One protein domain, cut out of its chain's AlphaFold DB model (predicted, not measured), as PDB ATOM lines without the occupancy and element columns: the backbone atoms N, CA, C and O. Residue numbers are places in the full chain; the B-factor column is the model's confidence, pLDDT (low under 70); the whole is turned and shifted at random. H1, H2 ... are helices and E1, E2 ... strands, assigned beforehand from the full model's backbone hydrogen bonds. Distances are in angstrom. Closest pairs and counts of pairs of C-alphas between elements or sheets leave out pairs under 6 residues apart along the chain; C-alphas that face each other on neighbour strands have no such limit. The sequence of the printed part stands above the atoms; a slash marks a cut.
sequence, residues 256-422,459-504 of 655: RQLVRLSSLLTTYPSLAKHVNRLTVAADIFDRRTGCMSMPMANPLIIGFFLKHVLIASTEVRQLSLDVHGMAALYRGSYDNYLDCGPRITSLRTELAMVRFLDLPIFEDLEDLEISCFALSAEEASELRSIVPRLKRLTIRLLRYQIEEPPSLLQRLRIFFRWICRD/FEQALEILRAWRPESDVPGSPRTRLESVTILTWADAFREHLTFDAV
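This is residues 256 to 422 and 459 to 504 of the 655 residues of an uncharacterized protein of Jaminaea rosea (UniProt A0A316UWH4). The printed part is wound in stacked turns: six parallel strands side by side, E1 to E6, make a twisted wall, and H3, H4, H6, H7 and H9 make a curved row, the other side of the turns. H1 and H2 lie at the E1 end, H10 rises from the face opposite H4 near E6, and residues 410 to 415 of H8 stick out. The class is mixed: 213 residues with ten named helices and six named strands, in the order H1 H2 E1 H3 E2 H4 H5 E3 H6 E4 H7 E5 H8 H9 E6 H10. The whole is compact, with a radius of gyration of the C-alphas of 17.5 A and spans of 51 by 49 by 40 A.

H1, residues 256 to 267, touches the hub H3, residues 299 to 312, at a shallow tilt of 31 degrees, the same way; their closest C-alphas, of Ser 262 and Val 309, are 5.2 A apart. H2, residues 269 to 272, touches no helix. E1 (277 to 280), E2 (318 to 321), E3 (346 to 350), E4 (367 to 372), E5 (392 to 397) and E6 (485 to 490) form the sheet in this order. Within hydrogen-bond range are N 278 and O 318, 2.9 A, N 319 and O 346, 2.9 A, N 347 and O 367, 2.9 A, N 368 and O 392, 2.9 A, and N 393 and O 485, 3.0 A. With H4 (323 to 331), H5 (335 to 338), H6 (354 to 357) and H7 (377 to 386) named, there are four strand-helix-strand units, parallel neighbour strands with one or more helices between, each with a right-handed crossover: E1 H3 E2, E2 H4 H5 E3, E3 H6 E4 and E4 H7 E5. H3 touches H4, about perpendicular at 78 degrees, closest at the C-alphas of Gly 303 and Ala 328, 4.5 A. H7 touches H9, residues 459 to 467, closest at the C-alphas of Ala 377 and Ala 462, 4.1 A. H10, residues 491 to 504, stands up from the sheet over E5 and E6, on the face opposite H4. H8, residues 407 to 420, is not on the sheet. Every O i to N i+4 pair is within hydrogen-bond range in H1, H3, H4, H7, H8, H9 and H10; H2, H5 and H6 are too short for one.

H1 begins with C-alpha 256 at (-26.190, -11.918, 66.274). H3 is 19.7 A long, H8 19.5 A and E6 16.2 A. H10, 18.0 A, ends with C-alpha 504 at (-19.818, 13.579, 59.278).

Residues 423 to 458 are not printed, a gap of 26.8 A between C-alphas 422 and 459. The links E1 to H3 and H9 to E6 are long. Mean pLDDT of the printed part is 80.7; 62 residues are under 70, among them 399 to 422 and 491 to 504.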
ATOM      1  N   ARG A 256     -25.595 -11.929  64.937       93.38
ATOM      2  CA  ARG A 256     -26.190 -11.918  66.274       93.38
ATOM      3  C   ARG A 256     -26.982 -10.640  66.547       93.38
ATOM      4  O   ARG A 256     -27.975 -10.697  67.274       93.38
ATOM      5  N   GLN A 257     -26.548  -9.496  66.019       93.88
ATOM      6  CA  GLN A 257     -27.297  -8.243  66.128       93.88
ATOM      7  C   GLN A 257     -28.578  -8.298  65.296       93.88
ATOM      8  O   GLN A 257     -29.619  -7.888  65.803       93.88
ATOM      9  N   LEU A 258     -28.527  -8.862  64.084       94.81
ATOM     10  CA  LEU A 258     -29.700  -9.021  63.222       94.81
ATOM     11  C   LEU A 258     -30.766  -9.908  63.881       94.81
ATOM     12  O   LEU A 258     -31.922  -9.505  64.002       94.81
ATOM     13  N   VAL A 259     -30.360 -11.074  64.395       95.00
ATOM     14  CA  VAL A 259     -31.251 -12.005  65.110       95.00
ATOM     15  C   VAL A 259     -31.860 -11.339  66.343       95.00
ATOM     16  O   VAL A 259     -33.066 -11.418  66.573       95.00
ATOM     17  N   ARG A 260     -31.042 -10.642  67.142       95.25
ATOM     18  CA  ARG A 260     -31.520  -9.929  68.335       95.25
ATOM     19  C   ARG A 260     -32.490  -8.812  67.992       95.25
ATOM     20  O   ARG A 260     -33.471  -8.654  68.710       95.25
ATOM     21  N   LEU A 261     -32.218  -8.048  66.935       95.38
ATOM     22  CA  LEU A 261     -33.109  -6.986  66.496       95.38
ATOM     23  C   LEU A 261     -34.444  -7.571  66.046       95.38
ATOM     24  O   LEU A 261     -35.477  -7.094  66.494       95.38
ATOM     25  N   SER A 262     -34.429  -8.634  65.240       95.88
ATOM     26  CA  SER A 262     -35.656  -9.318  64.827       95.88
ATOM     27  C   SER A 262     -36.484  -9.754  66.039       95.88
ATOM     28  O   SER A 262     -37.642  -9.361  66.158       95.88
ATOM     29  N   SER A 263     -35.882 -10.455  67.007       96.12
ATOM     30  CA  SER A 263     -36.578 -10.843  68.242       96.12
ATOM     31  C   SER A 263     -37.092  -9.638  69.042       96.12
ATOM     32  O   SER A 263     -38.194  -9.685  69.592       96.12
ATOM     33  N   LEU A 264     -36.321  -8.546  69.105       95.06
ATOM     34  CA  LEU A 264     -36.703  -7.326  69.816       95.06
ATOM     35  C   LEU A 264     -37.914  -6.652  69.168       95.06
ATOM     36  O   LEU A 264     -38.843  -6.287  69.882       95.06
ATOM     37  N   LEU A 265     -37.926  -6.507  67.844       95.12
ATOM     38  CA  LEU A 265     -39.020  -5.868  67.110       95.12
ATOM     39  C   LEU A 265     -40.297  -6.711  67.152       95.12
ATOM     40  O   LEU A 265     -41.381  -6.156  67.311       95.12
ATOM     41  N   THR A 266     -40.170  -8.041  67.123       92.50
ATOM     42  CA  THR A 266     -41.301  -8.951  67.354       92.50
ATOM     43  C   THR A 266     -41.871  -8.796  68.764       92.50
ATOM     44  O   THR A 266     -43.087  -8.804  68.947       92.50
ATOM     45  N   THR A 267     -41.011  -8.633  69.773       95.31
ATOM     46  CA  THR A 267     -41.452  -8.480  71.170       95.31
ATOM     47  C   THR A 267     -42.032  -7.087  71.437       95.31
ATOM     48  O   THR A 267     -42.970  -6.943  72.219       95.31
ATOM     49  N   TYR A 268     -41.497  -6.056  70.780       94.56
ATOM     50  CA  TYR A 268     -41.855  -4.655  70.996       94.56
ATOM     51  C   TYR A 268     -42.128  -3.934  69.663       94.56
ATOM     52  O   TYR A 268     -41.320  -3.107  69.232       94.56
ATOM     53  N   PRO A 269     -43.295  -4.157  69.031       94.69
ATOM     54  CA  PRO A 269     -43.615  -3.568  67.725       94.69
ATOM     55  C   PRO A 269     -43.629  -2.032  67.712       94.69
ATOM     56  O   PRO A 269     -43.434  -1.406  66.674       94.69
ATOM     57  N   SER A 270     -43.827  -1.389  68.868       94.56
ATOM     58  CA  SER A 270     -43.757   0.072  68.990       94.56
ATOM     59  C   SER A 270     -42.368   0.635  68.684       94.56
ATOM     60  O   SER A 270     -42.279   1.768  68.222       94.56
ATOM     61  N   LEU A 271     -41.297  -0.143  68.894       93.50
ATOM     62  CA  LEU A 271     -39.938   0.256  68.521       93.50
ATOM     63  C   LEU A 271     -39.755   0.326  67.009       93.50
ATOM     64  O   LEU A 271     -39.035   1.194  66.528       93.50
ATOM     65  N   ALA A 272     -40.423  -0.557  66.271       94.56
ATOM     66  CA  ALA A 272     -40.259  -0.666  64.829       94.56
ATOM     67  C   ALA A 272     -40.745   0.592  64.091       94.56
ATOM     68  O   ALA A 272     -40.137   1.009  63.110       94.56
ATOM     69  N   LYS A 273     -41.755   1.279  64.647       95.44
ATOM     70  CA  LYS A 273     -42.267   2.576  64.159       95.44
ATOM     71  C   LYS A 273     -41.247   3.711  64.216       95.44
ATOM     72  O   LYS A 273     -41.487   4.788  63.685       95.44
ATOM     73  N   HIS A 274     -40.160   3.521  64.955       95.31
ATOM     74  CA  HIS A 274     -39.118   4.523  65.080       95.31
ATOM     75  C   HIS A 274     -37.957   4.277  64.130       95.31
ATOM     76  O   HIS A 274     -37.128   5.167  64.022       95.31
ATOM     77  N   VAL A 275     -37.876   3.120  63.466       96.00
ATOM     78  CA  VAL A 275     -36.755   2.784  62.586       96.00
ATOM     79  C   VAL A 275     -36.995   3.383  61.208       96.00
ATOM     80  O   VAL A 275     -37.778   2.859  60.427       96.00
ATOM     81  N   ASN A 276     -36.288   4.471  60.904       96.44
ATOM     82  CA  ASN A 276     -36.399   5.171  59.619       96.44
ATOM     83  C   ASN A 276     -35.246   4.819  58.673       96.44
ATOM     84  O   ASN A 276     -35.388   4.884  57.449       96.44
ATOM     85  N   ARG A 277     -34.092   4.472  59.247       96.06
ATOM     86  CA  ARG A 277     -32.868   4.127  58.540       96.06
ATOM     87  C   ARG A 277     -32.312   2.815  59.070       96.06
ATOM     88  O   ARG A 277     -32.047   2.681  60.263       96.06
ATOM     89  N   LEU A 278     -32.091   1.871  58.165       96.69
ATOM     90  CA  LEU A 278     -31.527   0.566  58.471       96.69
ATOM     91  C   LEU A 278     -30.271   0.346  57.630       96.69
ATOM     92  O   LEU A 278     -30.305   0.447  56.409       96.69
ATOM     93  N   THR A 279     -29.156   0.055  58.285       94.50
ATOM     94  CA  THR A 279     -27.889  -0.299  57.643       94.50
ATOM     95  C   THR A 279     -27.527  -1.719  58.045       94.50
ATOM     96  O   THR A 279     -27.370  -1.992  59.233       94.50
ATOM     97  N   VAL A 280     -27.404  -2.618  57.074       92.94
ATOM     98  CA  VAL A 280     -26.936  -3.993  57.258       92.94
ATOM     99  C   VAL A 280     -25.741  -4.192  56.344       92.94
ATOM    100  O   VAL A 280     -25.886  -4.327  55.131       92.94
ATOM    101  N   ALA A 281     -24.557  -4.145  56.932       87.69
ATOM    102  CA  ALA A 281     -23.303  -4.297  56.215       87.69
ATOM    103  C   ALA A 281     -22.272  -4.902  57.160       87.69
ATOM    104  O   ALA A 281     -22.295  -4.599  58.354       87.69
ATOM    105  N   ALA A 282     -21.366  -5.726  56.643       80.25
ATOM    106  CA  ALA A 282     -20.227  -6.187  57.430       80.25
ATOM    107  C   ALA A 282     -19.437  -5.004  58.035       80.25
ATOM    108  O   ALA A 282     -19.357  -3.919  57.461       80.25
ATOM    109  N   ASP A 283     -18.851  -5.203  59.218       73.38
ATOM    110  CA  ASP A 283     -18.023  -4.198  59.902       73.38
ATOM    111  C   ASP A 283     -16.661  -3.973  59.233       73.38
ATOM    112  O   ASP A 283     -16.039  -2.926  59.427       73.38
ATOM    113  N   ILE A 284     -16.181  -4.946  58.459       69.12
ATOM    114  CA  ILE A 284     -14.854  -4.914  57.846       69.12
ATOM    115  C   ILE A 284     -14.959  -4.424  56.401       69.12
ATOM    116  O   ILE A 284     -15.034  -5.215  55.454       69.12
ATOM    117  N   PHE A 285     -14.891  -3.099  56.245       67.88
ATOM    118  CA  PHE A 285     -14.574  -2.481  54.961       67.88
ATOM    119  C   PHE A 285     -13.105  -2.734  54.648       67.88
ATOM    120  O   PHE A 285     -12.209  -2.243  55.347       67.88
ATOM    121  N   ASP A 286     -12.840  -3.506  53.602       68.56
ATOM    122  CA  ASP A 286     -11.477  -3.685  53.147       68.56
ATOM    123  C   ASP A 286     -11.043  -2.416  52.415       68.56
ATOM    124  O   ASP A 286     -11.488  -2.124  51.314       68.56
ATOM    125  N   ARG A 287     -10.154  -1.640  53.036       65.44
ATOM    126  CA  ARG A 287      -9.654  -0.379  52.471       65.44
ATOM    127  C   ARG A 287      -8.923  -0.558  51.139       65.44
ATOM    128  O   ARG A 287      -8.776   0.429  50.423       65.44
ATOM    129  N   ARG A 288      -8.434  -1.765  50.835       66.25
ATOM    130  CA  ARG A 288      -7.701  -2.055  49.595       66.25
ATOM    131  C   ARG A 288      -8.653  -2.284  48.430       66.25
ATOM    132  O   ARG A 288      -8.479  -1.701  47.366       66.25
ATOM    133  N   THR A 289      -9.664  -3.124  48.637       62.75
ATOM    134  CA  THR A 289     -10.653  -3.473  47.601       62.75
ATOM    135  C   THR A 289     -11.845  -2.526  47.579       62.75
ATOM    136  O   THR A 289     -12.499  -2.382  46.549       62.75
ATOM    137  N   GLY A 290     -12.091  -1.838  48.699       63.94
ATOM    138  CA  GLY A 290     -13.236  -0.958  48.963       63.94
ATOM    139  C   GLY A 290     -14.562  -1.654  48.809       63.94
ATOM    140  O   GLY A 290     -15.565  -1.022  48.485       63.94
ATOM    141  N   CYS A 291     -14.525  -2.955  49.037       66.25
ATOM    142  CA  CYS A 291     -15.680  -3.792  49.205       66.25
ATOM    143  C   CYS A 291     -15.679  -4.311  50.638       66.25
ATOM    144  O   CYS A 291     -14.639  -4.408  51.304       66.25
ATOM    145  N   MET A 292     -16.850  -4.713  51.105       70.12
ATOM    146  CA  MET A 292     -16.938  -5.581  52.269       70.12
ATOM    147  C   MET A 292     -16.348  -6.951  51.919       70.12
ATOM    148  O   MET A 292     -16.803  -7.636  51.007       70.12
ATOM    149  N   SER A 293     -15.282  -7.345  52.620       65.69
ATOM    150  CA  SER A 293     -14.485  -8.532  52.256       65.69
ATOM    151  C   SER A 293     -15.131  -9.865  52.633       65.69
ATOM    152  O   SER A 293     -14.767 -10.900  52.075       65.69
ATOM    153  N   MET A 294     -16.068  -9.860  53.586       76.62
ATOM    154  CA  MET A 294     -16.691 -11.071  54.113       76.62
ATOM    155  C   MET A 294     -18.190 -10.865  54.338       76.62
ATOM    156  O   MET A 294     -18.585  -9.824  54.868       76.62
ATOM    157  N   PRO A 295     -19.029 -11.868  54.016       78.62
ATOM    158  CA  PRO A 295     -20.434 -11.828  54.381       78.62
ATOM    159  C   PRO A 295     -20.580 -11.799  55.901       78.62
ATOM    160  O   PRO A 295     -19.921 -12.554  56.615       78.62
ATOM    161  N   MET A 296     -21.513 -10.980  56.390       81.69
ATOM    162  CA  MET A 296     -21.861 -10.916  57.813       81.69
ATOM    163  C   MET A 296     -22.301 -12.281  58.382       81.69
ATOM    164  O   MET A 296     -22.107 -12.549  59.568       81.69
ATOM    165  N   ALA A 297     -22.947 -13.112  57.554       83.69
ATOM    166  CA  ALA A 297     -23.503 -14.417  57.906       83.69
ATOM    167  C   ALA A 297     -23.840 -15.241  56.649       83.69
ATOM    168  O   ALA A 297     -23.661 -14.786  55.519       83.69
ATOM    169  N   ASN A 298     -24.400 -16.439  56.837       87.25
ATOM    170  CA  ASN A 298     -25.001 -17.203  55.742       87.25
ATOM    171  C   ASN A 298     -26.135 -16.385  55.072       87.25
ATOM    172  O   ASN A 298     -27.035 -15.935  55.788       87.25
ATOM    173  N   PRO A 299     -26.155 -16.225  53.731       87.12
ATOM    174  CA  PRO A 299     -27.191 -15.469  53.023       87.12
ATOM    175  C   PRO A 299     -28.628 -15.888  53.358       87.12
ATOM    176  O   PRO A 299     -29.506 -15.036  53.423       87.12
ATOM    177  N   LEU A 300     -28.877 -17.172  53.640       88.62
ATOM    178  CA  LEU A 300     -30.208 -17.653  54.037       88.62
ATOM    179  C   LEU A 300     -30.653 -17.075  55.388       88.62
ATOM    180  O   LEU A 300     -31.810 -16.694  55.557       88.62
ATOM    181  N   ILE A 301     -29.721 -16.982  56.340       90.50
ATOM    182  CA  ILE A 301     -29.968 -16.416  57.671       90.50
ATOM    183  C   ILE A 301     -30.194 -14.908  57.551       90.50
ATOM    184  O   ILE A 301     -31.154 -14.386  58.119       90.50
ATOM    185  N   ILE A 302     -29.346 -14.218  56.776       91.62
ATOM    186  CA  ILE A 302     -29.503 -12.782  56.519       91.62
ATOM    187  C   ILE A 302     -30.875 -12.519  55.906       91.62
ATOM    188  O   ILE A 302     -31.619 -11.714  56.451       91.62
ATOM    189  N   GLY A 303     -31.240 -13.234  54.839       91.88
ATOM    190  CA  GLY A 303     -32.504 -13.042  54.126       91.88
ATOM    191  C   GLY A 303     -33.714 -13.235  55.037       91.88
ATOM    192  O   GLY A 303     -34.587 -12.368  55.094       91.88
ATOM    193  N   PHE A 304     -33.725 -14.311  55.832       92.81
ATOM    194  CA  PHE A 304     -34.814 -14.601  56.765       92.81
ATOM    195  C   PHE A 304     -35.002 -13.502  57.823       92.81
ATOM    196  O   PHE A 304     -36.101 -12.961  57.980       92.81
ATOM    197  N   PHE A 305     -33.939 -13.142  58.548       94.75
ATOM    198  CA  PHE A 305     -34.064 -12.175  59.640       94.75
ATOM    199  C   PHE A 305     -34.190 -10.734  59.143       94.75
ATOM    200  O   PHE A 305     -34.916  -9.950  59.752       94.75
ATOM    201  N   LEU A 306     -33.542 -10.380  58.033       94.81
ATOM    202  CA  LEU A 306     -33.683  -9.062  57.416       94.81
ATOM    203  C   LEU A 306     -35.114  -8.838  56.939       94.81
ATOM    204  O   LEU A 306     -35.696  -7.798  57.237       94.81
ATOM    205  N   LYS A 307     -35.729  -9.845  56.315       93.00
ATOM    206  CA  LYS A 307     -37.154  -9.816  55.976       93.00
ATOM    207  C   LYS A 307     -38.025  -9.563  57.206       93.00
ATOM    208  O   LYS A 307     -38.879  -8.684  57.174       93.00
ATOM    209  N   HIS A 308     -37.809 -10.296  58.299       93.38
ATOM    210  CA  HIS A 308     -38.571 -10.085  59.535       93.38
ATOM    211  C   HIS A 308     -38.414  -8.664  60.089       93.38
ATOM    212  O   HIS A 308     -39.392  -8.062  60.528       93.38
ATOM    213  N   VAL A 309     -37.195  -8.119  60.060       95.56
ATOM    214  CA  VAL A 309     -36.923  -6.746  60.502       95.56
ATOM    215  C   VAL A 309     -37.641  -5.731  59.612       95.56
ATOM    216  O   VAL A 309     -38.256  -4.809  60.148       95.56
ATOM    217  N   LEU A 310     -37.603  -5.906  58.287       95.50
ATOM    218  CA  LEU A 310     -38.271  -5.016  57.334       95.50
ATOM    219  C   LEU A 310     -39.791  -5.060  57.503       95.50
ATOM    220  O   LEU A 310     -40.397  -4.011  57.672       95.50
ATOM    221  N   ILE A 311     -40.400  -6.247  57.575       94.12
ATOM    222  CA  ILE A 311     -41.852  -6.396  57.791       94.12
ATOM    223  C   ILE A 311     -42.288  -5.749  59.111       94.12
ATOM    224  O   ILE A 311     -43.341  -5.119  59.176       94.12
ATOM    225  N   ALA A 312     -41.487  -5.879  60.171       95.00
ATOM    226  CA  ALA A 312     -41.792  -5.221  61.435       95.00
ATOM    227  C   ALA A 312     -41.662  -3.689  61.339       95.00
ATOM    228  O   ALA A 312     -42.411  -2.972  62.003       95.00
ATOM    229  N   SER A 313     -40.722  -3.187  60.534       95.38
ATOM    230  CA  SER A 313     -40.315  -1.776  60.476       95.38
ATOM    231  C   SER A 313     -40.873  -1.073  59.236       95.38
ATOM    232  O   SER A 313     -40.140  -0.729  58.313       95.38
ATOM    233  N   THR A 314     -42.181  -0.821  59.227       93.88
ATOM    234  CA  THR A 314     -42.891  -0.217  58.083       93.88
ATOM    235  C   THR A 314     -42.460   1.217  57.758       93.88
ATOM    236  O   THR A 314     -42.683   1.685  56.648       93.88
ATOM    237  N   GLU A 315     -41.830   1.916  58.706       95.81
ATOM    238  CA  GLU A 315     -41.385   3.310  58.552       95.81
ATOM    239  C   GLU A 315     -39.960   3.445  57.987       95.81
ATOM    240  O   GLU A 315     -39.454   4.562  57.843       95.81
ATOM    241  N   VAL A 316     -39.294   2.332  57.645       97.00
ATOM    242  CA  VAL A 316     -37.951   2.380  57.048       97.00
ATOM    243  C   VAL A 316     -38.037   3.029  55.671       97.00
ATOM    244  O   VAL A 316     -38.684   2.521  54.767       97.00
ATOM    245  N   ARG A 317     -37.345   4.153  55.495       97.38
ATOM    246  CA  ARG A 317     -37.260   4.879  54.216       97.38
ATOM    247  C   ARG A 317     -35.884   4.784  53.586       97.38
ATOM    248  O   ARG A 317     -35.773   4.866  52.366       97.38
ATOM    249  N   GLN A 318     -34.857   4.650  54.425       97.38
ATOM    250  CA  GLN A 318     -33.459   4.582  54.019       97.38
ATOM    251  C   GLN A 318     -32.897   3.205  54.350       97.38
ATOM    252  O   GLN A 318     -32.845   2.815  55.520       97.38
ATOM    253  N   LEU A 319     -32.446   2.487  53.333       96.75
ATOM    254  CA  LEU A 319     -31.878   1.159  53.472       96.75
ATOM    255  C   LEU A 319     -30.449   1.161  52.931       96.75
ATOM    256  O   LEU A 319     -30.183   1.682  51.855       96.75
ATOM    257  N   SER A 320     -29.514   0.600  53.686       94.94
ATOM    258  CA  SER A 320     -28.135   0.416  53.243       94.94
ATOM    259  C   SER A 320     -27.773  -1.052  53.380       94.94
ATOM    260  O   SER A 320     -27.755  -1.558  54.499       94.94
ATOM    261  N   LEU A 321     -27.494  -1.723  52.264       93.69
ATOM    262  CA  LEU A 321     -27.196  -3.154  52.212       93.69
ATOM    263  C   LEU A 321     -25.885  -3.404  51.480       93.69
ATOM    264  O   LEU A 321     -25.669  -2.860  50.400       93.69
ATOM    265  N   ASP A 322     -25.037  -4.262  52.034       90.56
ATOM    266  CA  ASP A 322     -23.920  -4.821  51.271       90.56
ATOM    267  C   ASP A 322     -24.411  -5.791  50.173       90.56
ATOM    268  O   ASP A 322     -25.600  -6.135  50.086       90.56
ATOM    269  N   VAL A 323     -23.489  -6.243  49.316       88.00
ATOM    270  CA  VAL A 323     -23.799  -7.175  48.217       88.00
ATOM    271  C   VAL A 323     -24.463  -8.467  48.714       88.00
ATOM    272  O   VAL A 323     -25.316  -9.043  48.034       88.00
ATOM    273  N   HIS A 324     -24.116  -8.921  49.921       88.94
ATOM    274  CA  HIS A 324     -24.652 -10.143  50.511       88.94
ATOM    275  C   HIS A 324     -26.071  -9.947  51.040       88.94
ATOM    276  O   HIS A 324     -26.907 -10.829  50.856       88.94
ATOM    277  N   GLY A 325     -26.357  -8.799  51.652       91.94
ATOM    278  CA  GLY A 325     -27.684  -8.391  52.087       91.94
ATOM    279  C   GLY A 325     -28.642  -8.256  50.910       91.94
ATOM    280  O   GLY A 325     -29.741  -8.804  50.970       91.94
ATOM    281  N   MET A 326     -28.203  -7.625  49.815       92.56
ATOM    282  CA  MET A 326     -28.988  -7.550  48.577       92.56
ATOM    283  C   MET A 326     -29.250  -8.934  47.978       92.56
ATOM    284  O   MET A 326     -30.396  -9.277  47.696       92.56
ATOM    285  N   ALA A 327     -28.211  -9.764  47.836       90.88
ATOM    286  CA  ALA A 327     -28.357 -11.117  47.297       90.88
ATOM    287  C   ALA A 327     -29.280 -11.993  48.160       90.88
ATOM    288  O   ALA A 327     -30.061 -12.783  47.632       90.88
ATOM    289  N   ALA A 328     -29.197 -11.858  49.485       91.75
ATOM    290  CA  ALA A 328     -30.045 -12.569  50.433       91.75
ATOM    291  C   ALA A 328     -31.520 -12.155  50.325       91.75
ATOM    292  O   ALA A 328     -32.400 -13.011  50.413       91.75
ATOM    293  N   LEU A 329     -31.781 -10.861  50.115       91.38
ATOM    294  CA  LEU A 329     -33.127 -10.334  49.893       91.38
ATOM    295  C   LEU A 329     -33.726 -10.827  48.580       91.38
ATOM    296  O   LEU A 329     -34.880 -11.231  48.567       91.38
ATOM    297  N   TYR A 330     -32.933 -10.821  47.508       90.31
ATOM    298  CA  TYR A 330     -33.388 -11.230  46.183       90.31
ATOM    299  C   TYR A 330     -33.626 -12.742  46.071       90.31
ATOM    300  O   TYR A 330     -34.591 -13.185  45.463       90.31
ATOM    301  N   ARG A 331     -32.736 -13.563  46.646       87.81
ATOM    302  CA  ARG A 331     -32.800 -15.028  46.494       87.81
ATOM    303  C   ARG A 331     -33.887 -15.691  47.305       87.81
ATOM    304  O   ARG A 331     -34.355 -16.766  46.931       87.81
ATOM    305  N   GLY A 332     -34.208 -15.149  48.470       77.12
ATOM    306  CA  GLY A 332     -35.292 -15.741  49.213       77.12
ATOM    307  C   GLY A 332     -36.587 -15.439  48.474       77.12
ATOM    308  O   GLY A 332     -36.878 -14.285  48.201       77.12
ATOM    309  N   SER A 333     -37.314 -16.482  48.078       64.06
ATOM    310  CA  SER A 333     -38.568 -16.393  47.327       64.06
ATOM    311  C   SER A 333     -39.618 -15.638  48.151       64.06
ATOM    312  O   SER A 333     -40.382 -16.230  48.919       64.06
ATOM    313  N   TYR A 334     -39.571 -14.311  48.100       65.38
ATOM    314  CA  TYR A 334     -40.237 -13.425  49.050       65.38
ATOM    315  C   TYR A 334     -41.245 -12.491  48.398       65.38
ATOM    316  O   TYR A 334     -41.808 -11.666  49.122       65.38
ATOM    317  N   ASP A 335     -41.508 -12.677  47.104       63.69
ATOM    318  CA  ASP A 335     -42.346 -11.822  46.264       63.69
ATOM    319  C   ASP A 335     -43.645 -11.417  46.984       63.69
ATOM    320  O   ASP A 335     -43.920 -10.235  47.117       63.69
ATOM    321  N   ASN A 336     -44.335 -12.352  47.646       66.81
ATOM    322  CA  ASN A 336     -45.637 -12.065  48.272       66.81
ATOM    323  C   ASN A 336     -45.600 -11.376  49.651       66.81
ATOM    324  O   ASN A 336     -46.640 -10.978  50.170       66.81
ATOM    325  N   TYR A 337     -44.455 -11.326  50.339       76.94
ATOM    326  CA  TYR A 337     -44.404 -10.815  51.725       76.94
ATOM    327  C   TYR A 337     -43.837  -9.406  51.824       76.94
ATOM    328  O   TYR A 337     -44.065  -8.716  52.819       76.94
ATOM    329  N   LEU A 338     -43.060  -9.011  50.822       80.88
ATOM    330  CA  LEU A 338     -42.457  -7.691  50.739       80.88
ATOM    331  C   LEU A 338     -43.438  -6.633  50.218       80.88
ATOM    332  O   LEU A 338     -43.200  -5.451  50.448       80.88
ATOM    333  N   ASP A 339     -44.581  -7.044  49.667       84.25
ATOM    334  CA  ASP A 339     -45.691  -6.155  49.296       84.25
ATOM    335  C   ASP A 339     -46.252  -5.367  50.490       84.25
ATOM    336  O   ASP A 339     -46.648  -4.208  50.362       84.25
ATOM    337  N   CYS A 340     -46.245  -5.986  51.677       86.62
ATOM    338  CA  CYS A 340     -46.621  -5.359  52.949       86.62
ATOM    339  C   CYS A 340     -45.426  -4.704  53.666       86.62
ATOM    340  O   CYS A 340     -45.558  -4.265  54.811       86.62
ATOM    341  N   GLY A 341     -44.248  -4.721  53.042       88.25
ATOM    342  CA  GLY A 341     -43.014  -4.187  53.592       88.25
ATOM    343  C   GLY A 341     -42.926  -2.659  53.513       88.25
ATOM    344  O   GLY A 341     -43.827  -1.983  53.013       88.25
ATOM    345  N   PRO A 342     -41.823  -2.091  54.023       94.19
ATOM    346  CA  PRO A 342     -41.555  -0.668  53.909       94.19
ATOM    347  C   PRO A 342     -41.311  -0.283  52.448       94.19
ATOM    348  O   PRO A 342     -40.652  -1.008  51.702       94.19
ATOM    349  N   ARG A 343     -41.798   0.898  52.060       94.25
ATOM    350  CA  ARG A 343     -41.514   1.504  50.755       94.25
ATOM    351  C   ARG A 343     -40.208   2.286  50.843       94.25
ATOM    352  O   ARG A 343     -40.156   3.389  51.394       94.25
ATOM    353  N   ILE A 344     -39.131   1.676  50.360       96.81
ATOM    354  CA  ILE A 344     -37.791   2.248  50.440       96.81
ATOM    355  C   ILE A 344     -37.668   3.357  49.400       96.81
ATOM    356  O   ILE A 344     -37.813   3.126  48.206       96.81
ATOM    357  N   THR A 345     -37.353   4.562  49.869       97.44
ATOM    358  CA  THR A 345     -37.169   5.745  49.008       97.44
ATOM    359  C   THR A 345     -35.698   6.024  48.728       97.44
ATOM    360  O   THR A 345     -35.375   6.649  47.723       97.44
ATOM    361  N   SER A 346     -34.800   5.540  49.592       97.69
ATOM    362  CA  SER A 346     -33.357   5.693  49.444       97.69
ATOM    363  C   SER A 346     -32.635   4.384  49.729       97.69
ATOM    364  O   SER A 346     -32.759   3.825  50.823       97.69
ATOM    365  N   LEU A 347     -31.865   3.913  48.753       96.69
ATOM    366  CA  LEU A 347     -31.056   2.706  48.835       96.69
ATOM    367  C   LEU A 347     -29.584   3.057  48.645       96.69
ATOM    368  O   LEU A 347     -29.204   3.739  47.695       96.69
ATOM    369  N   ARG A 348     -28.748   2.526  49.529       94.19
ATOM    370  CA  ARG A 348     -27.300   2.494  49.363       94.19
ATOM    371  C   ARG A 348     -26.839   1.053  49.281       94.19
ATOM    372  O   ARG A 348     -27.131   0.265  50.179       94.19
ATOM    373  N   THR A 349     -26.102   0.708  48.238       92.81
ATOM    374  CA  THR A 349     -25.610  -0.653  48.090       92.81
ATOM    375  C   THR A 349     -24.303  -0.747  47.321       92.81
ATOM    376  O   THR A 349     -23.929   0.143  46.562       92.81
ATOM    377  N   GLU A 350     -23.573  -1.830  47.548       86.38
ATOM    378  CA  GLU A 350     -22.509  -2.253  46.644       86.38
ATOM    379  C   GLU A 350     -23.162  -2.885  45.417       86.38
ATOM    380  O   GLU A 350     -24.161  -3.586  45.569       86.38
ATOM    381  N   LEU A 351     -22.652  -2.612  44.210       71.25
ATOM    382  CA  LEU A 351     -23.242  -3.091  42.963       71.25
ATOM    383  C   LEU A 351     -23.255  -4.612  42.967       71.25
ATOM    384  O   LEU A 351     -22.291  -5.294  42.619       71.25
ATOM    385  N   ALA A 352     -24.410  -5.103  43.363       67.56
ATOM    386  CA  ALA A 352     -24.925  -6.386  43.007       67.56
ATOM    387  C   ALA A 352     -25.578  -6.279  41.619       67.56
ATOM    388  O   ALA A 352     -25.720  -5.187  41.068       67.56
ATOM    389  N   MET A 353     -25.975  -7.412  41.044       83.25
ATOM    390  CA  MET A 353     -26.719  -7.430  39.783       83.25
ATOM    391  C   MET A 353     -27.893  -6.447  39.837       83.25
ATOM    392  O   MET A 353     -28.644  -6.461  40.811       83.25
ATOM    393  N   VAL A 354     -28.078  -5.639  38.789       90.00
ATOM    394  CA  VAL A 354     -29.144  -4.620  38.721       90.00
ATOM    395  C   VAL A 354     -30.527  -5.235  38.966       90.00
ATOM    396  O   VAL A 354     -31.366  -4.633  39.630       90.00
ATOM    397  N   ARG A 355     -30.713  -6.498  38.562       89.50
ATOM    398  CA  ARG A 355     -31.895  -7.333  38.841       89.50
ATOM    399  C   ARG A 355     -32.294  -7.417  40.312       89.50
ATOM    400  O   ARG A 355     -33.460  -7.630  40.605       89.50
ATOM    401  N   PHE A 356     -31.373  -7.223  41.254       91.44
ATOM    402  CA  PHE A 356     -31.712  -7.239  42.682       91.44
ATOM    403  C   PHE A 356     -32.547  -6.027  43.112       91.44
ATOM    404  O   PHE A 356     -33.086  -6.021  44.218       91.44
ATOM    405  N   LEU A 357     -32.651  -5.010  42.256       93.44
ATOM    406  CA  LEU A 357     -33.515  -3.853  42.454       93.44
ATOM    407  C   LEU A 357     -34.963  -4.116  42.014       93.44
ATOM    408  O   LEU A 357     -35.825  -3.307  42.335       93.44
ATOM    409  N   ASP A 358     -35.247  -5.246  41.357       91.88
ATOM    410  CA  ASP A 358     -36.586  -5.646  40.887       91.88
ATOM    411  C   ASP A 358     -37.462  -6.222  42.018       91.88
ATOM    412  O   ASP A 358     -38.216  -7.175  41.841       91.88
ATOM    413  N   LEU A 359     -37.310  -5.691  43.236       91.81
ATOM    414  CA  LEU A 359     -38.076  -6.114  44.406       91.81
ATOM    415  C   LEU A 359     -39.184  -5.094  44.713       91.81
ATOM    416  O   LEU A 359     -38.912  -3.891  44.677       91.81
ATOM    417  N   PRO A 360     -40.388  -5.528  45.145       92.25
ATOM    418  CA  PRO A 360     -41.514  -4.623  45.432       92.25
ATOM    419  C   PRO A 360     -41.203  -3.487  46.423       92.25
ATOM    420  O   PRO A 360     -41.734  -2.382  46.316       92.25
ATOM    421  N   ILE A 361     -40.293  -3.718  47.378       93.69
ATOM    422  CA  ILE A 361     -39.864  -2.692  48.348       93.69
ATOM    423  C   ILE A 361     -39.132  -1.504  47.710       93.69
ATOM    424  O   ILE A 361     -39.048  -0.449  48.339       93.69
ATOM    425  N   PHE A 362     -38.597  -1.666  46.496       94.94
ATOM    426  CA  PHE A 362     -37.850  -0.647  45.755       94.94
ATOM    427  C   PHE A 362     -38.681   0.024  44.653       94.94
ATOM    428  O   PHE A 362     -38.158   0.863  43.925       94.94
ATOM    429  N   GLU A 363     -39.980  -0.275  44.550       92.19
ATOM    430  CA  GLU A 363     -40.875   0.352  43.564       92.19
ATOM    431  C   GLU A 363     -40.900   1.892  43.692       92.19
ATOM    432  O   GLU A 363     -40.992   2.611  42.697       92.19
ATOM    433  N   ASP A 364     -40.763   2.396  44.923       94.00
ATOM    434  CA  ASP A 364     -40.757   3.824  45.269       94.00
ATOM    435  C   ASP A 364     -39.346   4.418  45.405       94.00
ATOM    436  O   ASP A 364     -39.163   5.470  46.024       94.00
ATOM    437  N   LEU A 365     -38.330   3.756  44.847       96.31
ATOM    438  CA  LEU A 365     -36.949   4.193  44.992       96.31
ATOM    439  C   LEU A 365     -36.692   5.508  44.238       96.31
ATOM    440  O   LEU A 365     -36.736   5.565  43.009       96.31
ATOM    441  N   GLU A 366     -36.376   6.569  44.985       96.69
ATOM    442  CA  GLU A 366     -36.053   7.895  44.443       96.69
ATOM    443  C   GLU A 366     -34.545   8.172  44.452       96.69
ATOM    444  O   GLU A 366     -34.036   8.839  43.548       96.69
ATOM    445  N   ASP A 367     -33.829   7.639  45.446       97.69
ATOM    446  CA  ASP A 367     -32.394   7.835  45.634       97.69
ATOM    447  C   ASP A 367     -31.648   6.511  45.633       97.69
ATOM    448  O   ASP A 367     -31.920   5.633  46.452       97.69
ATOM    449  N   LEU A 368     -30.642   6.402  44.777       96.50
ATOM    450  CA  LEU A 368     -29.826   5.207  44.666       96.50
ATOM    451  C   LEU A 368     -28.352   5.574  44.692       96.50
ATOM    452  O   LEU A 368     -27.852   6.291  43.828       96.50
ATOM    453  N   GLU A 369     -27.649   5.056  45.688       95.00
ATOM    454  CA  GLU A 369     -26.201   5.118  45.781       95.00
ATOM    455  C   GLU A 369     -25.630   3.719  45.543       95.00
ATOM    456  O   GLU A 369     -25.868   2.807  46.336       95.00
ATOM    457  N   ILE A 370     -24.884   3.549  44.452       93.12
ATOM    458  CA  ILE A 370     -24.288   2.276  44.051       93.12
ATOM    459  C   ILE A 370     -22.769   2.382  44.081       93.12
ATOM    460  O   ILE A 370     -22.194   3.240  43.414       93.12
ATOM    461  N   SER A 371     -22.112   1.459  44.776       89.38
ATOM    462  CA  SER A 371     -20.659   1.278  44.715       89.38
ATOM    463  C   SER A 371     -20.284   0.184  43.712       89.38
ATOM    464  O   SER A 371     -20.457  -0.991  44.012       89.38
ATOM    465  N   CYS A 372     -19.765   0.532  42.534       88.12
ATOM    466  CA  CYS A 372     -19.407  -0.420  41.474       88.12
ATOM    467  C   CYS A 372     -17.965  -0.255  40.987       88.12
ATOM    468  O   CYS A 372     -17.393   0.825  41.077       88.12
ATOM    469  N   PHE A 373     -17.381  -1.310  40.416       82.88
ATOM    470  CA  PHE A 373     -16.103  -1.197  39.695       82.88
ATOM    471  C   PHE A 373     -16.283  -0.607  38.294       82.88
ATOM    472  O   PHE A 373     -15.471   0.191  37.838       82.88
ATOM    473  N   ALA A 374     -17.360  -1.001  37.625       84.69
ATOM    474  CA  ALA A 374     -17.763  -0.506  36.324       84.69
ATOM    475  C   ALA A 374     -19.291  -0.580  36.221       84.69
ATOM    476  O   ALA A 374     -19.936  -1.275  37.006       84.69
ATOM    477  N   LEU A 375     -19.848   0.140  35.253       89.38
ATOM    478  CA  LEU A 375     -21.242   0.026  34.848       89.38
ATOM    479  C   LEU A 375     -21.260  -0.100  33.326       89.38
ATOM    480  O   LEU A 375     -20.696   0.752  32.637       89.38
ATOM    481  N   SER A 376     -21.837  -1.183  32.818       92.56
ATOM    482  CA  SER A 376     -21.994  -1.421  31.382       92.56
ATOM    483  C   SER A 376     -23.211  -0.691  30.811       92.56
ATOM    484  O   SER A 376     -24.093  -0.234  31.542       92.56
ATOM    485  N   ALA A 377     -23.254  -0.567  29.484       94.12
ATOM    486  CA  ALA A 377     -24.383   0.028  28.779       94.12
ATOM    487  C   ALA A 377     -25.673  -0.781  29.001       94.12
ATOM    488  O   ALA A 377     -26.742  -0.207  29.212       94.12
ATOM    489  N   GLU A 378     -25.556  -2.110  29.017       94.00
ATOM    490  CA  GLU A 378     -26.656  -3.032  29.281       94.00
ATOM    491  C   GLU A 378     -27.203  -2.857  30.704       94.00
ATOM    492  O   GLU A 378     -28.406  -2.670  30.874       94.00
ATOM    493  N   GLU A 379     -26.331  -2.821  31.717       93.38
ATOM    494  CA  GLU A 379     -26.727  -2.599  33.117       93.38
ATOM    495  C   GLU A 379     -27.346  -1.214  33.332       93.38
ATOM    496  O   GLU A 379     -28.298  -1.071  34.094       93.38
ATOM    497  N   ALA A 380     -26.840  -0.178  32.656       93.75
ATOM    498  CA  ALA A 380     -27.432   1.157  32.703       93.75
ATOM    499  C   ALA A 380     -28.842   1.190  32.096       93.75
ATOM    500  O   ALA A 380     -29.732   1.862  32.626       93.75
ATOM    501  N   SER A 381     -29.054   0.456  31.000       92.94
ATOM    502  CA  SER A 381     -30.372   0.310  30.380       92.94
ATOM    503  C   SER A 381     -31.330  -0.475  31.276       92.94
ATOM    504  O   SER A 381     -32.480  -0.077  31.437       92.94
ATOM    505  N   GLU A 382     -30.857  -1.560  31.890       93.06
ATOM    506  CA  GLU A 382     -31.626  -2.362  32.845       93.06
ATOM    507  C   GLU A 382     -31.968  -1.561  34.111       93.06
ATOM    508  O   GLU A 382     -33.078  -1.636  34.630       93.06
ATOM    509  N   LEU A 383     -31.057  -0.710  34.586       93.25
ATOM    510  CA  LEU A 383     -31.318   0.144  35.742       93.25
ATOM    511  C   LEU A 383     -32.478   1.100  35.459       93.25
ATOM    512  O   LEU A 383     -33.349   1.306  36.301       93.25
ATOM    513  N   ARG A 384     -32.520   1.653  34.246       90.88
ATOM    514  CA  ARG A 384     -33.593   2.541  33.801       90.88
ATOM    515  C   ARG A 384     -34.951   1.846  33.728       90.88
ATOM    516  O   ARG A 384     -35.957   2.498  34.010       90.88
ATOM    517  N   SER A 385     -34.995   0.565  33.360       90.56
ATOM    518  CA  SER A 385     -36.250  -0.186  33.312       90.56
ATOM    519  C   SER A 385     -36.730  -0.612  34.700       90.56
ATOM    520  O   SER A 385     -37.928  -0.530  34.958       90.56
ATOM    521  N   ILE A 386     -35.820  -1.019  35.592       92.44
ATOM    522  CA  ILE A 386     -36.168  -1.559  36.916       92.44
ATOM    523  C   ILE A 386     -36.537  -0.460  37.922       92.44
ATOM    524  O   ILE A 386     -37.492  -0.622  38.676       92.44
ATOM    525  N   VAL A 387     -35.832   0.679  37.934       93.19
ATOM    526  CA  VAL A 387     -36.094   1.778  38.888       93.19
ATOM    527  C   VAL A 387     -36.559   3.058  38.183       93.19
ATOM    528  O   VAL A 387     -35.905   4.097  38.273       93.19
ATOM    529  N   PRO A 388     -37.717   3.051  37.496       90.44
ATOM    530  CA  PRO A 388     -38.144   4.162  36.643       90.44
ATOM    531  C   PRO A 388     -38.415   5.465  37.411       90.44
ATOM    532  O   PRO A 388     -38.402   6.539  36.810       90.44
ATOM    533  N   ARG A 389     -38.652   5.394  38.731       91.94
ATOM    534  CA  ARG A 389     -38.934   6.556  39.595       91.94
ATOM    535  C   ARG A 389     -37.683   7.267  40.118       91.94
ATOM    536  O   ARG A 389     -37.820   8.278  40.809       91.94
ATOM    537  N   LEU A 390     -36.495   6.776  39.771       94.56
ATOM    538  CA  LEU A 390     -35.235   7.280  40.296       94.56
ATOM    539  C   LEU A 390     -35.008   8.761  39.943       94.56
ATOM    540  O   LEU A 390     -34.997   9.151  38.776       94.56
ATOM    541  N   LYS A 391     -34.785   9.586  40.971       95.25
ATOM    542  CA  LYS A 391     -34.478  11.022  40.860       95.25
ATOM    543  C   LYS A 391     -32.987  11.289  40.999       95.25
ATOM    544  O   LYS A 391     -32.448  12.125  40.273       95.25
ATOM    545  N   ARG A 392     -32.309  10.596  41.918       97.12
ATOM    546  CA  ARG A 392     -30.888  10.818  42.209       97.12
ATOM    547  C   ARG A 392     -30.116   9.511  42.139       97.12
ATOM    548  O   ARG A 392     -30.382   8.586  42.898       97.12
ATOM    549  N   LEU A 393     -29.126   9.471  41.252       96.00
ATOM    550  CA  LEU A 393     -28.197   8.357  41.116       96.00
ATOM    551  C   LEU A 393     -26.793   8.810  41.516       96.00
ATOM    552  O   LEU A 393     -26.236   9.724  40.911       96.00
ATOM    553  N   THR A 394     -26.208   8.149  42.506       95.06
ATOM    554  CA  THR A 394     -24.819   8.353  42.917       95.06
ATOM    555  C   THR A 394     -24.025   7.086  42.631       95.06
ATOM    556  O   THR A 394     -24.272   6.046  43.234       95.06
ATOM    557  N   ILE A 395     -23.057   7.169  41.724       92.75
ATOM    558  CA  ILE A 395     -22.174   6.064  41.349       92.75
ATOM    559  C   ILE A 395     -20.828   6.269  42.040       92.75
ATOM    560  O   ILE A 395     -20.113   7.231  41.756       92.75
ATOM    561  N   ARG A 396     -20.467   5.355  42.936       88.88
ATOM    562  CA  ARG A 396     -19.150   5.280  43.570       88.88
ATOM    563  C   ARG A 396     -18.282   4.287  42.819       88.88
ATOM    564  O   ARG A 396     -18.486   3.083  42.924       88.88
ATOM    565  N   LEU A 397     -17.305   4.807  42.082       85.00
ATOM    566  CA  LEU A 397     -16.363   3.991  41.325       85.00
ATOM    567  C   LEU A 397     -15.283   3.433  42.252       85.00
ATOM    568  O   LEU A 397     -14.421   4.168  42.752       85.00
ATOM    569  N   LEU A 398     -15.340   2.122  42.462       81.00
ATOM    570  CA  LEU A 398     -14.375   1.355  43.229       81.00
ATOM    571  C   LEU A 398     -13.126   1.070  42.391       81.00
ATOM    572  O   LEU A 398     -13.213   0.790  41.197       81.00
ATOM    573  N   ARG A 399     -11.942   1.153  43.009       69.31
ATOM    574  CA  ARG A 399     -10.676   0.799  42.352       69.31
ATOM    575  C   ARG A 399     -10.231  -0.579  42.809       69.31
ATOM    576  O   ARG A 399     -10.066  -0.807  44.001       69.31
ATOM    577  N   TYR A 400      -9.927  -1.456  41.857       59.62
ATOM    578  CA  TYR A 400      -9.111  -2.631  42.144       59.62
ATOM    579  C   TYR A 400      -7.677  -2.177  42.438       59.62
ATOM    580  O   TYR A 400      -6.919  -1.862  41.518       59.62
ATOM    581  N   GLN A 401      -7.276  -2.159  43.709       56.09
ATOM    582  CA  GLN A 401      -5.855  -2.258  44.039       56.09
ATOM    583  C   GLN A 401      -5.441  -3.724  43.898       56.09
ATOM    584  O   GLN A 401      -5.602  -4.527  44.813       56.09
ATOM    585  N   ILE A 402      -4.930  -4.086  42.720       52.72
ATOM    586  CA  ILE A 402      -4.254  -5.371  42.514       52.72
ATOM    587  C   ILE A 402      -2.862  -5.254  43.148       52.72
ATOM    588  O   ILE A 402      -1.871  -5.018  42.462       52.72
ATOM    589  N   GLU A 403      -2.790  -5.334  44.476       48.50
ATOM    590  CA  GLU A 403      -1.514  -5.453  45.200       48.50
ATOM    591  C   GLU A 403      -1.209  -6.905  45.615       48.50
ATOM    592  O   GLU A 403      -0.100  -7.192  46.056       48.50
ATOM    593  N   GLU A 404      -2.141  -7.848  45.421       45.53
ATOM    594  CA  GLU A 404      -1.996  -9.253  45.834       45.53
ATOM    595  C   GLU A 404      -2.261 -10.258  44.686       45.53
ATOM    596  O   GLU A 404      -2.976  -9.935  43.734       45.53
ATOM    597  N   PRO A 405      -1.653 -11.466  44.746       44.25
ATOM    598  CA  PRO A 405      -1.566 -12.424  43.637       44.25
ATOM    599  C   PRO A 405      -2.943 -12.919  43.141       44.25
ATOM    600  O   PRO A 405      -3.941 -12.770  43.847       44.25
ATOM    601  N   PRO A 406      -3.023 -13.567  41.958       50.62
ATOM    602  CA  PRO A 406      -4.259 -13.948  41.237       50.62
ATOM    603  C   PRO A 406      -5.354 -14.723  42.010       50.62
ATOM    604  O   PRO A 406      -6.443 -14.947  41.477       50.62
ATOM    605  N   SER A 407      -5.126 -15.110  43.265       51.97
ATOM    606  CA  SER A 407      -6.049 -15.882  44.102       51.97
ATOM    607  C   SER A 407      -7.317 -15.116  44.519       51.97
ATOM    608  O   SER A 407      -8.378 -15.732  44.643       51.97
ATOM    609  N   LEU A 408      -7.267 -13.789  44.695       49.06
ATOM    610  CA  LEU A 408      -8.432 -12.984  45.108       49.06
ATOM    611  C   LEU A 408      -9.395 -12.730  43.934       49.06
ATOM    612  O   LEU A 408     -10.606 -12.890  44.079       49.06
ATOM    613  N   LEU A 409      -8.858 -12.477  42.734       51.59
ATOM    614  CA  LEU A 409      -9.640 -12.444  41.490       51.59
ATOM    615  C   LEU A 409     -10.278 -13.803  41.188       51.59
ATOM    616  O   LEU A 409     -11.416 -13.851  40.726       51.59
ATOM    617  N   GLN A 410      -9.593 -14.908  41.494       51.91
ATOM    618  CA  GLN A 410     -10.188 -16.242  41.433       51.91
ATOM    619  C   GLN A 410     -11.352 -16.391  42.420       51.91
ATOM    620  O   GLN A 410     -12.394 -16.908  42.031       51.91
ATOM    621  N   ARG A 411     -11.232 -15.900  43.661       49.91
ATOM    622  CA  ARG A 411     -12.319 -15.945  44.657       49.91
ATOM    623  C   ARG A 411     -13.514 -15.078  44.271       49.91
ATOM    624  O   ARG A 411     -14.637 -15.555  44.387       49.91
ATOM    625  N   LEU A 412     -13.294 -13.868  43.757       52.09
ATOM    626  CA  LEU A 412     -14.375 -13.015  43.256       52.09
ATOM    627  C   LEU A 412     -15.003 -13.605  41.992       52.09
ATOM    628  O   LEU A 412     -16.222 -13.663  41.906       52.09
ATOM    629  N   ARG A 413     -14.217 -14.158  41.057       53.81
ATOM    630  CA  ARG A 413     -14.757 -14.918  39.914       53.81
ATOM    631  C   ARG A 413     -15.561 -16.135  40.361       53.81
ATOM    632  O   ARG A 413     -16.602 -16.391  39.774       53.81
ATOM    633  N   ILE A 414     -15.123 -16.875  41.380       50.53
ATOM    634  CA  ILE A 414     -15.872 -18.006  41.952       50.53
ATOM    635  C   ILE A 414     -17.154 -17.511  42.623       50.53
ATOM    636  O   ILE A 414     -18.197 -18.123  42.428       50.53
ATOM    637  N   PHE A 415     -17.101 -16.402  43.359       47.88
ATOM    638  CA  PHE A 415     -18.258 -15.794  44.007       47.88
ATOM    639  C   PHE A 415     -19.278 -15.289  42.984       47.88
ATOM    640  O   PHE A 415     -20.437 -15.683  43.052       47.88
ATOM    641  N   PHE A 416     -18.854 -14.526  41.973       49.94
ATOM    642  CA  PHE A 416     -19.714 -14.112  40.865       49.94
ATOM    643  C   PHE A 416     -20.228 -15.321  40.085       49.94
ATOM    644  O   PHE A 416     -21.423 -15.402  39.837       49.94
ATOM    645  N   ARG A 417     -19.393 -16.326  39.785       51.62
ATOM    646  CA  ARG A 417     -19.835 -17.576  39.144       51.62
ATOM    647  C   ARG A 417     -20.853 -18.326  40.000       51.62
ATOM    648  O   ARG A 417     -21.766 -18.902  39.431       51.62
ATOM    649  N   TRP A 418     -20.731 -18.311  41.327       50.16
ATOM    650  CA  TRP A 418     -21.686 -18.908  42.269       50.16
ATOM    651  C   TRP A 418     -22.978 -18.089  42.399       50.16
ATOM    652  O   TRP A 418     -24.054 -18.666  42.522       50.16
ATOM    653  N   ILE A 419     -22.902 -16.757  42.311       49.75
ATOM    654  CA  ILE A 419     -24.080 -15.884  42.253       49.75
ATOM    655  C   ILE A 419     -24.847 -16.095  40.944       49.75
ATOM    656  O   ILE A 419     -26.063 -16.265  40.974       49.75
ATOM    657  N   CYS A 420     -24.129 -16.133  39.819       44.59
ATOM    658  CA  CYS A 420     -24.683 -16.212  38.468       44.59
ATOM    659  C   CYS A 420     -25.159 -17.614  38.071       44.59
ATOM    660  O   CYS A 420     -25.971 -17.723  37.156       44.59
ATOM    661  N   ARG A 421     -24.656 -18.691  38.702       46.62
ATOM    662  CA  ARG A 421     -24.945 -20.076  38.269       46.62
ATOM    663  C   ARG A 421     -26.429 -20.430  38.307       46.62
ATOM    664  O   ARG A 421     -26.856 -21.253  37.509       46.62
ATOM    665  N   ASP A 422     -27.183 -19.782  39.189       43.06
ATOM    666  CA  ASP A 422     -28.615 -20.031  39.369       43.06
ATOM    667  C   ASP A 422     -29.497 -19.037  38.587       43.06
ATOM    668  O   ASP A 422     -30.707 -19.223  38.508       43.06
ATOM    669  N   PHE A 459     -18.047   2.663  30.283       88.62
ATOM    670  CA  PHE A 459     -18.633   3.514  31.305       88.62
ATOM    671  C   PHE A 459     -19.184   4.816  30.706       88.62
ATOM    672  O   PHE A 459     -20.273   5.239  31.074       88.62
ATOM    673  N   GLU A 460     -18.496   5.424  29.737       90.25
ATOM    674  CA  GLU A 460     -19.004   6.574  28.978       90.25
ATOM    675  C   GLU A 460     -20.321   6.239  28.271       90.25
ATOM    676  O   GLU A 460     -21.276   7.004  28.390       90.25
ATOM    677  N   GLN A 461     -20.422   5.069  27.635       94.56
ATOM    678  CA  GLN A 461     -21.673   4.604  27.028       94.56
ATOM    679  C   GLN A 461     -22.793   4.413  28.054       94.56
ATOM    680  O   GLN A 461     -23.923   4.848  27.831       94.56
ATOM    681  N   ALA A 462     -22.487   3.809  29.205       93.44
ATOM    682  CA  ALA A 462     -23.438   3.700  30.307       93.44
ATOM    683  C   ALA A 462     -23.918   5.085  30.770       93.44
ATOM    684  O   ALA A 462     -25.115   5.302  30.955       93.44
ATOM    685  N   LEU A 463     -23.011   6.059  30.894       92.81
ATOM    686  CA  LEU A 463     -23.361   7.433  31.249       92.81
ATOM    687  C   LEU A 463     -24.208   8.123  30.183       92.81
ATOM    688  O   LEU A 463     -25.087   8.903  30.539       92.81
ATOM    689  N   GLU A 464     -23.970   7.876  28.898       93.88
ATOM    690  CA  GLU A 464     -24.814   8.402  27.821       93.88
ATOM    691  C   GLU A 464     -26.247   7.873  27.929       93.88
ATOM    692  O   GLU A 464     -27.193   8.661  27.855       93.88
ATOM    693  N   ILE A 465     -26.414   6.580  28.219       92.69
ATOM    694  CA  ILE A 465     -27.724   5.962  28.465       92.69
ATOM    695  C   ILE A 465     -28.397   6.574  29.701       92.69
ATOM    696  O   ILE A 465     -29.562   6.970  29.639       92.69
ATOM    697  N   LEU A 466     -27.659   6.735  30.804       92.00
ATOM    698  CA  LEU A 466     -28.174   7.362  32.028       92.00
ATOM    699  C   LEU A 466     -28.495   8.853  31.844       92.00
ATOM    700  O   LEU A 466     -29.430   9.365  32.449       92.00
ATOM    701  N   ARG A 467     -27.761   9.582  30.996       89.94
ATOM    702  CA  ARG A 467     -28.073  10.982  30.643       89.94
ATOM    703  C   ARG A 467     -29.321  11.082  29.780       89.94
ATOM    704  O   ARG A 467     -30.073  12.050  29.893       89.94
ATOM    705  N   ALA A 468     -29.548  10.080  28.939       89.19
ATOM    706  CA  ALA A 468     -30.739   9.941  28.122       89.19
ATOM    707  C   ALA A 468     -31.929   9.349  28.897       89.19
ATOM    708  O   ALA A 468     -32.867   8.874  28.259       89.19
ATOM    709  N   TRP A 469     -31.927   9.406  30.240       87.62
ATOM    710  CA  TRP A 469     -33.018   8.921  31.089       87.62
ATOM    711  C   TRP A 469     -34.351   9.554  30.697       87.62
ATOM    712  O   TRP A 469     -34.724  10.652  31.120       87.62
ATOM    713  N   ARG A 470     -35.084   8.836  29.856       78.94
ATOM    714  CA  ARG A 470     -36.477   9.104  29.543       78.94
ATOM    715  C   ARG A 470     -37.287   8.001  30.211       78.94
ATOM    716  O   ARG A 470     -36.904   6.844  30.089       78.94
ATOM    717  N   PRO A 471     -38.382   8.288  30.914       66.56
ATOM    718  CA  PRO A 471     -39.299   7.220  31.287       66.56
ATOM    719  C   PRO A 471     -39.749   6.547  29.983       66.56
ATOM    720  O   PRO A 471     -40.369   7.185  29.139       66.56
ATOM    721  N   GLU A 472     -39.306   5.310  29.761       61.47
ATOM    722  CA  GLU A 472     -39.533   4.581  28.505       61.47
ATOM    723  C   GLU A 472     -40.962   4.034  28.431       61.47
ATOM    724  O   GLU A 472     -41.438   3.635  27.374       61.47
ATOM    725  N   SER A 473     -41.681   4.072  29.555       55.78
ATOM    726  CA  SER A 473     -43.079   3.701  29.601       55.78
ATOM    727  C   SER A 473     -43.934   4.812  28.986       55.78
ATOM    728  O   SER A 473     -44.267   5.804  29.641       55.78
ATOM    729  N   ASP A 474     -44.386   4.580  27.758       54.06
ATOM    730  CA  ASP A 474     -45.577   5.218  27.188       54.06
ATOM    731  C   ASP A 474     -46.870   4.805  27.915       54.06
ATOM    732  O   ASP A 474     -47.955   5.224  27.519       54.06
ATOM    733  N   VAL A 475     -46.768   4.015  28.996       62.62
ATOM    734  CA  VAL A 475     -47.888   3.640  29.861       62.62
ATOM    735  C   VAL A 475     -48.545   4.919  30.395       62.62
ATOM    736  O   VAL A 475     -47.944   5.633  31.208       62.62
ATOM    737  N   PRO A 476     -49.773   5.240  29.949       63.16
ATOM    738  CA  PRO A 476     -50.485   6.416  30.418       63.16
ATOM    739  C   PRO A 476     -50.708   6.292  31.928       63.16
ATOM    740  O   PRO A 476     -51.360   5.359  32.385       63.16
ATOM    741  N   GLY A 477     -50.150   7.221  32.706       68.94
ATOM    742  CA  GLY A 477     -50.359   7.291  34.157       68.94
ATOM    743  C   GLY A 477     -49.182   6.856  35.028       68.94
ATOM    744  O   GLY A 477     -49.248   7.069  36.239       68.94
ATOM    745  N   SER A 478     -48.082   6.334  34.472       64.75
ATOM    746  CA  SER A 478     -46.864   6.180  35.274       64.75
ATOM    747  C   SER A 478     -46.268   7.569  35.582       64.75
ATOM    748  O   SER A 478     -46.205   8.436  34.699       64.75
ATOM    749  N   PRO A 479     -45.869   7.848  36.839       63.81
ATOM    750  CA  PRO A 479     -45.231   9.111  37.176       63.81
ATOM    751  C   PRO A 479     -43.937   9.236  36.366       63.81
ATOM    752  O   PRO A 479     -43.001   8.457  36.525       63.81
ATOM    753  N   ARG A 480     -43.906  10.214  35.454       64.12
ATOM    754  CA  ARG A 480     -42.749  10.525  34.609       64.12
ATOM    755  C   ARG A 480     -41.684  11.241  35.432       64.12
ATOM    756  O   ARG A 480     -41.493  12.449  35.286       64.12
ATOM    757  N   THR A 481     -41.008  10.521  36.316       75.94
ATOM    758  CA  THR A 481     -39.878  11.085  37.048       75.94
ATOM    759  C   THR A 481     -38.654  11.084  36.138       75.94
ATOM    760  O   THR A 481     -38.216  10.050  35.638       75.94
ATOM    761  N   ARG A 482     -38.132  12.278  35.851       85.19
ATOM    762  CA  ARG A 482     -36.850  12.431  35.162       85.19
ATOM    763  C   ARG A 482     -35.742  12.287  36.200       85.19
ATOM    764  O   ARG A 482     -35.860  12.853  37.281       85.19
ATOM    765  N   LEU A 483     -34.657  11.609  35.835       92.62
ATOM    766  CA  LEU A 483     -33.437  11.610  36.632       92.62
ATOM    767  C   LEU A 483     -32.912  13.050  36.745       92.62
ATOM    768  O   LEU A 483     -32.545  13.673  35.745       92.62
ATOM    769  N   GLU A 484     -32.943  13.597  37.956       94.12
ATOM    770  CA  GLU A 484     -32.603  14.990  38.254       94.12
ATOM    771  C   GLU A 484     -31.090  15.176  38.354       94.12
ATOM    772  O   GLU A 484     -30.551  16.183  37.889       94.12
ATOM    773  N   SER A 485     -30.390  14.202  38.943       95.19
ATOM    774  CA  SER A 485     -28.944  14.275  39.139       95.19
ATOM    775  C   SER A 485     -28.263  12.916  39.029       95.19
ATOM    776  O   SER A 485     -28.699  11.948  39.656       95.19
ATOM    777  N   VAL A 486     -27.134  12.895  38.316       94.88
ATOM    778  CA  VAL A 486     -26.164  11.795  38.322       94.88
ATOM    779  C   VAL A 486     -24.866  12.313  38.924       94.88
ATOM    780  O   VAL A 486     -24.230  13.200  38.354       94.88
ATOM    781  N   THR A 487     -24.480  11.771  40.075       94.62
ATOM    782  CA  THR A 487     -23.224  12.101  40.754       94.62
ATOM    783  C   THR A 487     -22.260  10.939  40.596       94.62
ATOM    784  O   THR A 487     -22.615   9.799  40.877       94.62
ATOM    785  N   ILE A 488     -21.035  11.216  40.159       90.44
ATOM    786  CA  ILE A 488     -19.985  10.204  40.028       90.44
ATOM    787  C   ILE A 488     -18.893  10.545  41.027       90.44
ATOM    788  O   ILE A 488     -18.303  11.622  40.973       90.44
ATOM    789  N   LEU A 489     -18.628   9.619  41.936       85.56
ATOM    790  CA  LEU A 489     -17.606   9.743  42.959       85.56
ATOM    791  C   LEU A 489     -16.467   8.798  42.602       85.56
ATOM    792  O   LEU A 489     -16.622   7.576  42.614       85.56
ATOM    793  N   THR A 490     -15.314   9.367  42.267       80.00
ATOM    794  CA  THR A 490     -14.106   8.574  42.030       80.00
ATOM    795  C   THR A 490     -13.594   8.018  43.350       80.00
ATOM    796  O   THR A 490     -13.765   8.667  44.368       80.00
ATOM    797  N   TRP A 491     -12.918   6.869  43.366       65.50
ATOM    798  CA  TRP A 491     -12.406   6.255  44.599       65.50
ATOM    799  C   TRP A 491     -11.760   7.199  45.618       65.50
ATOM    800  O   TRP A 491     -12.006   7.062  46.805       65.50
ATOM    801  N   ALA A 492     -10.928   8.153  45.190       53.75
ATOM    802  CA  ALA A 492     -10.285   9.076  46.127       53.75
ATOM    803  C   ALA A 492     -11.316   9.974  46.830       53.75
ATOM    804  O   ALA A 492     -11.179  10.258  48.020       53.75
ATOM    805  N   ASP A 493     -12.359  10.371  46.106       52.16
ATOM    806  CA  ASP A 493     -13.470  11.167  46.613       52.16
ATOM    807  C   ASP A 493     -14.514  10.297  47.311       52.16
ATOM    808  O   ASP A 493     -15.038  10.717  48.326       52.16
ATOM    809  N   ALA A 494     -14.755   9.069  46.851       51.53
ATOM    810  CA  ALA A 494     -15.634   8.083  47.469       51.53
ATOM    811  C   ALA A 494     -15.055   7.563  48.785       51.53
ATOM    812  O   ALA A 494     -15.805   7.333  49.720       51.53
ATOM    813  N   PHE A 495     -13.733   7.421  48.885       48.12
ATOM    814  CA  PHE A 495     -13.010   7.092  50.109       48.12
ATOM    815  C   PHE A 495     -12.979   8.285  51.055       48.12
ATOM    816  O   PHE A 495     -13.235   8.118  52.238       48.12
ATOM    817  N   ARG A 496     -12.734   9.506  50.556       46.91
ATOM    818  CA  ARG A 496     -12.896  10.718  51.373       46.91
ATOM    819  C   ARG A 496     -14.335  10.907  51.810       46.91
ATOM    820  O   ARG A 496     -14.538  11.338  52.931       46.91
ATOM    821  N   GLU A 497     -15.317  10.579  50.981       50.81
ATOM    822  CA  GLU A 497     -16.728  10.565  51.342       50.81
ATOM    823  C   GLU A 497     -17.037   9.448  52.312       50.81
ATOM    824  O   GLU A 497     -17.755   9.709  53.245       50.81
ATOM    825  N   HIS A 498     -16.476   8.249  52.183       46.66
ATOM    826  CA  HIS A 498     -16.658   7.183  53.165       46.66
ATOM    827  C   HIS A 498     -16.045   7.569  54.505       46.66
ATOM    828  O   HIS A 498     -16.715   7.466  55.517       46.66
ATOM    829  N   LEU A 499     -14.829   8.116  54.504       39.28
ATOM    830  CA  LEU A 499     -14.160   8.640  55.692       39.28
ATOM    831  C   LEU A 499     -14.864   9.870  56.260       39.28
ATOM    832  O   LEU A 499     -14.917  10.033  57.470       39.28
ATOM    833  N   THR A 500     -15.404  10.749  55.414       38.06
ATOM    834  CA  THR A 500     -16.244  11.862  55.860       38.06
ATOM    835  C   THR A 500     -17.654  11.410  56.154       38.06
ATOM    836  O   THR A 500     -18.332  12.122  56.841       38.06
ATOM    837  N   PHE A 501     -18.132  10.245  55.759       36.22
ATOM    838  CA  PHE A 501     -19.415   9.709  56.195       36.22
ATOM    839  C   PHE A 501     -19.237   9.047  57.559       36.22
ATOM    840  O   PHE A 501     -20.020   9.306  58.471       36.22
ATOM    841  N   ASP A 502     -18.127   8.325  57.721       36.94
ATOM    842  CA  ASP A 502     -17.592   7.846  58.991       36.94
ATOM    843  C   ASP A 502     -17.288   9.020  59.944       36.94
ATOM    844  O   ASP A 502     -17.428   8.867  61.155       36.94
ATOM    845  N   ALA A 503     -16.938  10.212  59.428       31.95
ATOM    846  CA  ALA A 503     -16.659  11.410  60.233       31.95
ATOM    847  C   ALA A 503     -17.815  12.438  60.338       31.95
ATOM    848  O   ALA A 503     -17.914  13.118  61.347       31.95
ATOM    849  N   VAL A 504     -18.725  12.566  59.367       35.19
ATOM    850  CA  VAL A 504     -19.818  13.579  59.278       35.19
ATOM    851  C   VAL A 504     -21.154  13.021  59.785       35.19
ATOM    852  O   VAL A 504     -22.096  13.783  59.993       35.19
TER     853      VAL A 504